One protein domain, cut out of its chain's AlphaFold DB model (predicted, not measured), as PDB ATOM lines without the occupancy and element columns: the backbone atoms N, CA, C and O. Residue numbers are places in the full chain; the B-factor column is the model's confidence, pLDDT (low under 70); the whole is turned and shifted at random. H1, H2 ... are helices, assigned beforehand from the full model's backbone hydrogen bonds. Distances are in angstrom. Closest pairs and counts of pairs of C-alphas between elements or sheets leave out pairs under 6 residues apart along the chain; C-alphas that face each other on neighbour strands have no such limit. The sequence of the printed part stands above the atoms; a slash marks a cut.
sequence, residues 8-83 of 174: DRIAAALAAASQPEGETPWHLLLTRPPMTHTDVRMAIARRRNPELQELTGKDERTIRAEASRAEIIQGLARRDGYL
ATOM      1  N   ASP A   8     -33.963 -53.249  -6.726       87.00
ATOM      2  CA  ASP A   8     -33.569 -53.393  -8.131       87.00
ATOM      3  C   ASP A   8     -34.737 -53.806  -9.031       87.00
ATOM      4  O   ASP A   8     -34.897 -53.294 -10.139       87.00
ATOM      5  N   ARG A   9     -35.596 -54.716  -8.556       87.06
ATOM      6  CA  ARG A   9     -36.751 -55.200  -9.326       87.06
ATOM      7  C   ARG A   9     -37.811 -54.109  -9.468       87.06
ATOM      8  O   ARG A   9     -38.403 -53.970 -10.537       87.06
ATOM      9  N   ILE A  10     -38.020 -53.317  -8.415       88.38
ATOM     10  CA  ILE A  10     -38.891 -52.136  -8.447       88.38
ATOM     11  C   ILE A  10     -38.331 -51.098  -9.422       88.38
ATOM     12  O   ILE A  10     -39.064 -50.619 -10.286       88.38
ATOM     13  N   ALA A  11     -37.038 -50.788  -9.332       88.44
ATOM     14  CA  ALA A  11     -36.378 -49.835 -10.215       88.44
ATOM     15  C   ALA A  11     -36.474 -50.266 -11.687       88.44
ATOM     16  O   ALA A  11     -36.864 -49.464 -12.534       88.44
ATOM     17  N   ALA A  12     -36.209 -51.541 -11.986       89.31
ATOM     18  CA  ALA A  12     -36.328 -52.093 -13.332       89.31
ATOM     19  C   ALA A  12     -37.768 -52.025 -13.867       89.31
ATOM     20  O   ALA A  12     -37.979 -51.649 -15.018       89.31
ATOM     21  N   ALA A  13     -38.768 -52.344 -13.038       91.06
ATOM     22  CA  ALA A  13     -40.172 -52.270 -13.438       91.06
ATOM     23  C   ALA A  13     -40.618 -50.832 -13.736       91.06
ATOM     24  O   ALA A  13     -41.322 -50.602 -14.717       91.06
ATOM     25  N   LEU A  14     -40.183 -49.864 -12.927       91.88
ATOM     26  CA  LEU A  14     -40.467 -48.449 -13.164       91.88
ATOM     27  C   LEU A  14     -39.741 -47.918 -14.404       91.88
ATOM     28  O   LEU A  14     -40.335 -47.163 -15.163       91.88
ATOM     29  N   ALA A  15     -38.496 -48.333 -14.644       90.88
ATOM     30  CA  ALA A  15     -37.743 -47.941 -15.835       90.88
ATOM     31  C   ALA A  15     -38.351 -48.500 -17.136       90.88
ATOM     32  O   ALA A  15     -38.255 -47.863 -18.181       90.88
ATOM     33  N   ALA A  16     -38.975 -49.680 -17.076       92.44
ATOM     34  CA  ALA A  16     -39.633 -50.308 -18.221       92.44
ATOM     35  C   ALA A  16     -41.053 -49.775 -18.486       92.44
ATOM     36  O   ALA A  16     -41.584 -49.957 -19.583       92.44
ATOM     37  N   ALA A  17     -41.696 -49.158 -17.492       93.31
ATOM     38  CA  ALA A  17     -43.050 -48.648 -17.630       93.31
ATOM     39  C   ALA A  17     -43.076 -47.296 -18.360       93.31
ATOM     40  O   ALA A  17     -42.210 -46.443 -18.184       93.31
ATOM     41  N   SER A  18     -44.103 -47.091 -19.186       92.69
ATOM     42  CA  SER A  18     -44.321 -45.808 -19.856       92.69
ATOM     43  C   SER A  18     -44.930 -44.799 -18.885       92.69
ATOM     44  O   SER A  18     -45.917 -45.104 -18.219       92.69
ATOM     45  N   GLN A  19     -44.359 -43.595 -18.839       90.62
ATOM     46  CA  GLN A  19     -44.901 -42.467 -18.084       90.62
ATOM     47  C   GLN A  19     -46.292 -42.090 -18.631       90.62
ATOM     48  O   GLN A  19     -46.386 -41.734 -19.808       90.62
ATOM     49  N   PRO A  20     -47.359 -42.111 -17.814       92.62
ATOM     50  CA  PRO A  20     -48.675 -41.657 -18.248       92.62
ATOM     51  C   PRO A  20     -48.706 -40.146 -18.518       92.62
ATOM     52  O   PRO A  20     -48.063 -39.357 -17.819       92.62
ATOM     53  N   GLU A  21     -49.480 -39.731 -19.522       93.25
ATOM     54  CA  GLU A  21     -49.662 -38.316 -19.855       93.25
ATOM     55  C   GLU A  21     -50.366 -37.540 -18.729       93.25
ATOM     56  O   GLU A  21     -51.258 -38.045 -18.046       93.25
ATOM     57  N   GLY A  22     -49.977 -36.274 -18.547       92.94
ATOM     58  CA  GLY A  22     -50.574 -35.381 -17.547       92.94
ATOM     59  C   GLY A  22     -50.113 -35.620 -16.104       92.94
ATOM     60  O   GLY A  22     -50.527 -34.881 -15.212       92.94
ATOM     61  N   GLU A  23     -49.244 -36.600 -15.869       95.00
ATOM     62  CA  GLU A  23     -48.590 -36.828 -14.581       95.00
ATOM     63  C   GLU A  23     -47.308 -36.005 -14.426       95.00
ATOM     64  O   GLU A  23     -46.651 -35.639 -15.403       95.00
ATOM     65  N   THR A  24     -46.917 -35.748 -13.176       93.88
ATOM     66  CA  THR A  24     -45.563 -35.269 -12.882       93.88
ATOM     67  C   THR A  24     -44.560 -36.344 -13.324       93.88
ATOM     68  O   THR A  24     -44.691 -37.491 -12.882       93.88
ATOM     69  N   PRO A  25     -43.557 -36.016 -14.164       93.50
ATOM     70  CA  PRO A  25     -42.559 -36.984 -14.604       93.50
ATOM     71  C   PRO A  25     -41.905 -37.697 -13.419       93.50
ATOM     72  O   PRO A  25     -41.460 -37.048 -12.473       93.50
ATOM     73  N   TRP A  26     -41.812 -39.027 -13.460       90.69
ATOM     74  CA  TRP A  26     -41.399 -39.810 -12.292       90.69
ATOM     75  C   TRP A  26     -39.983 -39.495 -11.804       90.69
ATOM     76  O   TRP A  26     -39.730 -39.578 -10.606       90.69
ATOM     77  N   HIS A  27     -39.081 -39.079 -12.697       88.31
ATOM     78  CA  HIS A  27     -37.724 -38.650 -12.338       88.31
ATOM     79  C   HIS A  27     -37.678 -37.300 -11.596       88.31
ATOM     80  O   HIS A  27     -36.648 -36.961 -11.021       88.31
ATOM     81  N   LEU A  28     -38.773 -36.532 -11.605       89.81
ATOM     82  CA  LEU A  28     -38.922 -35.275 -10.862       89.81
ATOM     83  C   LEU A  28     -39.619 -35.469  -9.508       89.81
ATOM     84  O   LEU A  28     -39.720 -34.524  -8.727       89.81
ATOM     85  N   LEU A  29     -40.111 -36.676  -9.208       88.25
ATOM     86  CA  LEU A  29     -40.756 -36.955  -7.929       88.25
ATOM     87  C   LEU A  29     -39.713 -37.005  -6.813       88.25
ATOM     88  O   LEU A  29     -38.809 -37.834  -6.818       88.25
ATOM     89  N   LEU A  30     -39.892 -36.147  -5.808       83.56
ATOM     90  CA  LEU A  30     -39.034 -36.107  -4.618       83.56
ATOM     91  C   LEU A  30     -39.271 -37.299  -3.681       83.56
ATOM     92  O   LEU A  30     -38.440 -37.615  -2.830       83.56
ATOM     93  N   THR A  31     -40.421 -37.960  -3.817       83.19
ATOM     94  CA  THR A  31     -40.742 -39.162  -3.056       83.19
ATOM     95  C   THR A  31     -40.094 -40.382  -3.684       83.19
ATOM     96  O   THR A  31     -40.213 -40.638  -4.889       83.19
ATOM     97  N   ARG A  32     -39.441 -41.178  -2.831       86.81
ATOM     98  CA  ARG A  32     -38.949 -42.503  -3.210       86.81
ATOM     99  C   ARG A  32     -40.115 -43.371  -3.702       86.81
ATOM    100  O   ARG A  32     -41.246 -43.171  -3.245       86.81
ATOM    101  N   PRO A  33     -39.864 -44.327  -4.614       83.38
ATOM    102  CA  PRO A  33     -40.834 -45.365  -4.928       83.38
ATOM    103  C   PRO A  33     -41.375 -46.004  -3.644       83.38
ATOM    104  O   PRO A  33     -40.609 -46.181  -2.695       83.38
ATOM    105  N   PRO A  34     -42.676 -46.318  -3.574       82.31
ATOM    106  CA  PRO A  34     -43.233 -46.919  -2.377       82.31
ATOM    107  C   PRO A  34     -42.668 -48.336  -2.209       82.31
ATOM    108  O   PRO A  34     -42.796 -49.183  -3.091       82.31
ATOM    109  N   MET A  35     -42.015 -48.567  -1.071       80.88
ATOM    110  CA  MET A  35     -41.263 -49.798  -0.795       80.88
ATOM    111  C   MET A  35     -42.046 -50.790   0.063       80.88
ATOM    112  O   MET A  35     -41.670 -51.955   0.183       80.88
ATOM    113  N   THR A  36     -43.143 -50.337   0.671       83.94
ATOM    114  CA  THR A  36     -44.015 -51.167   1.497       83.94
ATOM    115  C   THR A  36     -45.429 -51.197   0.931       83.94
ATOM    116  O   THR A  36     -45.879 -50.269   0.259       83.94
ATOM    117  N   HIS A  37     -46.183 -52.248   1.255       84.56
ATOM    118  CA  HIS A  37     -47.608 -52.295   0.925       84.56
ATOM    119  C   HIS A  37     -48.389 -51.133   1.536       84.56
ATOM    120  O   HIS A  37     -49.324 -50.643   0.914       84.56
ATOM    121  N   THR A  38     -48.018 -50.688   2.741       87.94
ATOM    122  CA  THR A  38     -48.656 -49.531   3.369       87.94
ATOM    123  C   THR A  38     -48.483 -48.298   2.491       87.94
ATOM    124  O   THR A  38     -49.470 -47.621   2.214       87.94
ATOM    125  N   ASP A  39     -47.276 -48.054   1.976       88.62
ATOM    126  CA  ASP A  39     -47.003 -46.921   1.086       88.62
ATOM    127  C   ASP A  39     -47.796 -47.024  -0.221       88.62
ATOM    128  O   ASP A  39     -48.412 -46.051  -0.655       88.62
ATOM    129  N   VAL A  40     -47.840 -48.220  -0.815       89.19
ATOM    130  CA  VAL A  40     -48.609 -48.498  -2.038       89.19
ATOM    131  C   VAL A  40     -50.097 -48.262  -1.823       89.19
ATOM    132  O   VAL A  40     -50.730 -47.529  -2.584       89.19
ATOM    133  N   ARG A  41     -50.660 -48.823  -0.749       90.94
ATOM    134  CA  ARG A  41     -52.073 -48.663  -0.404       90.94
ATOM    135  C   ARG A  41     -52.408 -47.200  -0.146       90.94
ATOM    136  O   ARG A  41     -53.436 -46.728  -0.620       90.94
ATOM    137  N   MET A  42     -51.542 -46.472   0.558       91.19
ATOM    138  CA  MET A  42     -51.736 -45.048   0.830       91.19
ATOM    139  C   MET A  42     -51.686 -44.200  -0.442       91.19
ATOM    140  O   MET A  42     -52.525 -43.315  -0.605       91.19
ATOM    141  N   ALA A  43     -50.753 -44.466  -1.359       92.31
ATOM    142  CA  ALA A  43     -50.668 -43.754  -2.635       92.31
ATOM    143  C   ALA A  43     -51.930 -43.969  -3.491       92.31
ATOM    144  O   ALA A  43     -52.522 -43.003  -3.976       92.31
ATOM    145  N   ILE A  44     -52.404 -45.214  -3.596       92.62
ATOM    146  CA  ILE A  44     -53.632 -45.551  -4.331       92.62
ATOM    147  C   ILE A  44     -54.869 -44.944  -3.653       92.62
ATOM    148  O   ILE A  44     -55.745 -44.400  -4.328       92.62
ATOM    149  N   ALA A  45     -54.948 -44.998  -2.320       93.12
ATOM    150  CA  ALA A  45     -56.066 -44.437  -1.565       93.12
ATOM    151  C   ALA A  45     -56.175 -42.916  -1.737       93.12
ATOM    152  O   ALA A  45     -57.275 -42.415  -1.955       93.12
ATOM    153  N   ARG A  46     -55.049 -42.189  -1.719       93.50
ATOM    154  CA  ARG A  46     -55.022 -40.735  -1.962       93.50
ATOM    155  C   ARG A  46     -55.602 -40.374  -3.324       93.50
ATOM    156  O   ARG A  46     -56.431 -39.478  -3.415       93.50
ATOM    157  N   ARG A  47     -55.257 -41.110  -4.383       93.56
ATOM    158  CA  ARG A  47     -55.846 -40.884  -5.715       93.56
ATOM    159  C   ARG A  47     -57.371 -41.046  -5.722       93.56
ATOM    160  O   ARG A  47     -58.045 -40.355  -6.476       93.56
ATOM    161  N   ARG A  48     -57.918 -41.946  -4.900       92.88
ATOM    162  CA  ARG A  48     -59.357 -42.268  -4.866       92.88
ATOM    163  C   ARG A  48     -60.175 -41.400  -3.910       92.88
ATOM    164  O   ARG A  48     -61.397 -41.419  -4.011       92.88
ATOM    165  N   ASN A  49     -59.534 -40.686  -2.990       94.19
ATOM    166  CA  ASN A  49     -60.218 -39.926  -1.948       94.19
ATOM    167  C   ASN A  49     -59.764 -38.452  -1.955       94.19
ATOM    168  O   ASN A  49     -58.654 -38.185  -1.495       94.19
ATOM    169  N   PRO A  50     -60.611 -37.510  -2.419       90.75
ATOM    170  CA  PRO A  50     -60.299 -36.078  -2.459       90.75
ATOM    171  C   PRO A  50     -59.890 -35.478  -1.108       90.75
ATOM    172  O   PRO A  50     -58.939 -34.706  -1.053       90.75
ATOM    173  N   GLU A  51     -60.516 -35.890  -0.004       91.50
ATOM    174  CA  GLU A  51     -60.174 -35.388   1.336       91.50
ATOM    175  C   GLU A  51     -58.726 -35.748   1.702       91.50
ATOM    176  O   GLU A  51     -57.971 -34.938   2.238       91.50
ATOM    177  N   LEU A  52     -58.287 -36.961   1.341       89.44
ATOM    178  CA  LEU A  52     -56.896 -37.373   1.531       89.44
ATOM    179  C   LEU A  52     -55.927 -36.622   0.610       89.44
ATOM    180  O   LEU A  52     -54.741 -36.562   0.931       89.44
ATOM    181  N   GLN A  53     -56.388 -36.084  -0.521       90.44
ATOM    182  CA  GLN A  53     -55.554 -35.270  -1.411       90.44
ATOM    183  C   GLN A  53     -55.256 -33.923  -0.759       90.44
ATOM    184  O   GLN A  53     -54.085 -33.551  -0.648       90.44
ATOM    185  N   GLU A  54     -56.291 -33.255  -0.244       89.31
ATOM    186  CA  GLU A  54     -56.186 -31.950   0.421       89.31
ATOM    187  C   GLU A  54     -55.210 -31.984   1.604       89.31
ATOM    188  O   GLU A  54     -54.360 -31.102   1.739       89.31
ATOM    189  N   LEU A  55     -55.238 -33.058   2.400       91.00
ATOM    190  CA  LEU A  55     -54.352 -33.235   3.558       91.00
ATOM    191  C   LEU A  55     -52.860 -33.336   3.208       91.00
ATOM    192  O   LEU A  55     -52.011 -33.179   4.083       91.00
ATOM    193  N   THR A  56     -52.514 -33.640   1.956       87.62
ATOM    194  CA  THR A  56     -51.110 -33.837   1.558       87.62
ATOM    195  C   THR A  56     -50.420 -32.557   1.109       87.62
ATOM    196  O   THR A  56     -49.190 -32.533   1.066       87.62
ATOM    197  N   GLY A  57     -51.185 -31.526   0.729       90.56
ATOM    198  CA  GLY A  57     -50.656 -30.306   0.109       90.56
ATOM    199  C   GLY A  57     -49.951 -30.527  -1.238       90.56
ATOM    200  O   GLY A  57     -49.268 -29.624  -1.717       90.56
ATOM    201  N   LYS A  58     -50.068 -31.718  -1.841       91.81
ATOM    202  CA  LYS A  58     -49.480 -32.045  -3.147       91.81
ATOM    203  C   LYS A  58     -50.437 -31.666  -4.268       91.81
ATOM    204  O   LYS A  58     -51.651 -31.761  -4.112       91.81
ATOM    205  N   ASP A  59     -49.886 -31.297  -5.420       93.69
ATOM    206  CA  ASP A  59     -50.690 -31.098  -6.619       93.69
ATOM    207  C   ASP A  59     -51.237 -32.434  -7.162       93.69
ATOM    208  O   ASP A  59     -50.671 -33.512  -6.946       93.69
ATOM    209  N   GLU A  60     -52.343 -32.355  -7.904       94.00
ATOM    210  CA  GLU A  60     -53.039 -33.528  -8.437       94.00
ATOM    211  C   GLU A  60     -52.150 -34.380  -9.359       94.00
ATOM    212  O   GLU A  60     -52.218 -35.611  -9.320       94.00
ATOM    213  N   ARG A  61     -51.279 -33.758 -10.169       95.06
ATOM    214  CA  ARG A  61     -50.411 -34.487 -11.112       95.06
ATOM    215  C   ARG A  61     -49.384 -35.325 -10.366       95.06
ATOM    216  O   ARG A  61     -49.114 -36.456 -10.771       95.06
ATOM    217  N   THR A  62     -48.863 -34.808  -9.259       93.94
ATOM    218  CA  THR A  62     -47.959 -35.536  -8.363       93.94
ATOM    219  C   THR A  62     -48.673 -36.686  -7.655       93.94
ATOM    220  O   THR A  62     -48.127 -37.787  -7.589       93.94
ATOM    221  N   ILE A  63     -49.908 -36.489  -7.180       93.88
ATOM    222  CA  ILE A  63     -50.702 -37.564  -6.554       93.88
ATOM    223  C   ILE A  63     -50.982 -38.691  -7.555       93.88
ATOM    224  O   ILE A  63     -50.817 -39.866  -7.218       93.88
ATOM    225  N   ARG A  64     -51.352 -38.349  -8.796       94.75
ATOM    226  CA  ARG A  64     -51.538 -39.326  -9.879       94.75
ATOM    227  C   ARG A  64     -50.245 -40.090 -10.161       94.75
ATOM    228  O   ARG A  64     -50.271 -41.314 -10.175       94.75
ATOM    229  N   ALA A  65     -49.117 -39.391 -10.262       94.06
ATOM    230  CA  ALA A  65     -47.819 -40.010 -10.511       94.06
ATOM    231  C   ALA A  65     -47.378 -40.974  -9.391       94.06
ATOM    232  O   ALA A  65     -46.860 -42.061  -9.653       94.06
ATOM    233  N   GLU A  66     -47.606 -40.615  -8.124       94.31
ATOM    234  CA  GLU A  66     -47.351 -41.503  -6.983       94.31
ATOM    235  C   GLU A  66     -48.231 -42.754  -7.012       94.31
ATOM    236  O   GLU A  66     -47.733 -43.855  -6.771       94.31
ATOM    237  N   ALA A  67     -49.514 -42.599  -7.339       94.19
ATOM    238  CA  ALA A  67     -50.442 -43.716  -7.458       94.19
ATOM    239  C   ALA A  67     -50.092 -44.639  -8.634       94.19
ATOM    240  O   ALA A  67     -50.102 -45.851  -8.458       94.19
ATOM    241  N   SER A  68     -49.699 -44.100  -9.789       95.06
ATOM    242  CA  SER A  68     -49.283 -44.900 -10.947       95.06
ATOM    243  C   SER A  68     -48.032 -45.734 -10.655       95.06
ATOM    244  O   SER A  68     -48.014 -46.934 -10.935       95.06
ATOM    245  N   ARG A  69     -47.018 -45.164  -9.980       93.94
ATOM    246  CA  ARG A  69     -45.868 -45.954  -9.490       93.94
ATOM    247  C   ARG A  69     -46.312 -47.054  -8.520       93.94
ATOM    248  O   ARG A  69     -45.834 -48.182  -8.614       93.94
ATOM    249  N   ALA A  70     -47.233 -46.747  -7.605       92.50
ATOM    250  CA  ALA A  70     -47.765 -47.717  -6.652       92.50
ATOM    251  C   ALA A  70     -48.536 -48.863  -7.336       92.50
ATOM    252  O   ALA A  70     -48.360 -50.020  -6.955       92.50
ATOM    253  N   GLU A  71     -49.334 -48.571  -8.364       92.44
ATOM    254  CA  GLU A  71     -50.082 -49.559  -9.151       92.44
ATOM    255  C   GLU A  71     -49.142 -50.524  -9.894       92.44
ATOM    256  O   GLU A  71     -49.360 -51.737  -9.861       92.44
ATOM    257  N   ILE A  72     -48.050 -50.021 -10.483       92.50
ATOM    258  CA  ILE A  72     -47.022 -50.856 -11.133       92.50
ATOM    259  C   ILE A  72     -46.394 -51.822 -10.129       92.50
ATOM    260  O   ILE A  72     -46.291 -53.024 -10.388       92.50
ATOM    261  N   ILE A  73     -46.000 -51.309  -8.964       90.50
ATOM    262  CA  ILE A  73     -45.342 -52.112  -7.933       90.50
ATOM    263  C   ILE A  73     -46.326 -53.135  -7.345       90.50
ATOM    264  O   ILE A  73     -45.962 -54.295  -7.153       90.50
ATOM    265  N   GLN A  74     -47.593 -52.758  -7.139       89.12
ATOM    266  CA  GLN A  74     -48.641 -53.697  -6.740       89.12
ATOM    267  C   GLN A  74     -48.835 -54.804  -7.785       89.12
ATOM    268  O   GLN A  74     -48.964 -55.974  -7.422       89.12
ATOM    269  N   GLY A  75     -48.844 -54.459  -9.075       89.12
ATOM    270  CA  GLY A  75     -48.948 -55.422 -10.170       89.12
ATOM    271  C   GLY A  75     -47.781 -56.410 -10.189       89.12
ATOM    272  O   GLY A  75     -48.000 -57.620 -10.279       89.12
ATOM    273  N   LEU A  76     -46.554 -55.910 -10.020       89.06
ATOM    274  CA  LEU A  76     -45.350 -56.731  -9.892       89.06
ATOM    275  C   LEU A  76     -45.465 -57.700  -8.708       89.06
ATOM    276  O   LEU A  76     -45.269 -58.901  -8.878       89.06
ATOM    277  N   ALA A  77     -45.866 -57.194  -7.542       86.19
ATOM    278  CA  ALA A  77     -46.036 -57.999  -6.341       86.19
ATOM    279  C   ALA A  77     -47.057 -59.123  -6.508       86.19
ATOM    280  O   ALA A  77     -46.811 -60.263  -6.115       86.19
ATOM    281  N   ARG A  78     -48.203 -58.805  -7.118       86.88
ATOM    282  CA  ARG A  78     -49.265 -59.778  -7.385       86.88
ATOM    283  C   ARG A  78     -48.807 -60.856  -8.357       86.88
ATOM    284  O   ARG A  78     -49.088 -62.026  -8.120       86.88
ATOM    285  N   ARG A  79     -48.097 -60.475  -9.421       89.25
ATOM    286  CA  ARG A  79     -47.548 -61.425 -10.395       89.25
ATOM    287  C   ARG A  79     -46.540 -62.365  -9.746       89.25
ATOM    288  O   ARG A  79     -46.631 -63.570  -9.941       89.25
ATOM    289  N   ASP A  80     -45.614 -61.828  -8.961       87.69
ATOM    290  CA  ASP A  80     -44.574 -62.629  -8.317       87.69
ATOM    291  C   ASP A  80     -45.168 -63.580  -7.274       87.69
ATOM    292  O   ASP A  80     -44.805 -64.753  -7.238       87.69
ATOM    293  N   GLY A  81     -46.145 -63.109  -6.491       87.44
ATOM    294  CA  GLY A  81     -46.923 -63.965  -5.598       87.44
ATOM    295  C   GLY A  81     -47.644 -65.081  -6.356       87.44
ATOM    296  O   GLY A  81     -47.544 -66.241  -5.977       87.44
ATOM    297  N   TYR A  82     -48.317 -64.764  -7.464       90.50
ATOM    298  CA  TYR A  82     -48.999 -65.776  -8.273       90.50
ATOM    299  C   TYR A  82     -48.037 -66.852  -8.798       90.50
ATOM    300  O   TYR A  82     -48.325 -68.039  -8.680       90.50
ATOM    301  N   LEU A  83     -46.872 -66.457  -9.318       92.19
ATOM    302  CA  LEU A  83     -45.865 -67.403  -9.809       92.19
ATOM    303  C   LEU A  83     -45.285 -68.274  -8.687       92.19
ATOM    304  O   LEU A  83     -45.123 -69.477  -8.881       92.19
TER     305      LEU A  83
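This is residues 8 to 83 of the 174 residues of an uncharacterized protein of Streptomyces sp. PgraA7 (UniProt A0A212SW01). One long helix, H4, is the spine of this model, with H1 and H2 packed on different sides of it, both slanted steeply, and little H3 just past the end of H2. A long loop, residues 17 to 36, joins H1 to H2 and passes alongside H4, while residues 78 to 83 of H4 stick out free at one end. The printed part has 76 residues with four named helices in the order H1, H2, H3, H4 and no named strand, an all-helix domain. It is compact, with a radius of gyration of the C-alphas of 12.2 A, yet elongated, spanning 38 by 22 by 18 A.

Start with H1, residues 8 to 16, which touches residues 69 to 76 of H4, residues 60 to 83; their closest C-alphas, of Ile 10 and Ile 73, are 6.5 A apart. These two run opposite ways at a steep tilt of 60 degrees. Next comes H2, residues 37 to 48, which is apart from H1. Look at Val 40 and Ala 70, whose C-alphas, 4.8 A apart, are the closest of H2 and H4; the two touch, at a steep tilt of 46 degrees, opposite ways. H3, residues 50 to 54, touches H2 only at the corner, the closest C-alphas being Arg 46 and Leu 52 at 5.2 A. H3 and H4 are close but not clearly touching, with C-alphas 53 and 63 nearest at 7.4 A. In H1, H2, H3 and H4 every O i to N i+4 pair is within hydrogen-bond range.

Find C-alpha 8 at (-33.569, -53.393, -8.131), where H1 begins its 12.2 A. H2 starts at C-alpha 37, (-47.608, -52.295, 0.925), and is 16.5 A long; H3 measures 6.5 A. H4 runs 34.7 A to C-alpha 83 at (-45.865, -67.403, -9.809).

The C-alphas farthest apart, of Gly 57 and Leu 83, are 38.7 A apart. The printed part has no cut; the link from H1 to H2 is long, the other two are tight. No printed residue has a pLDDT under 70.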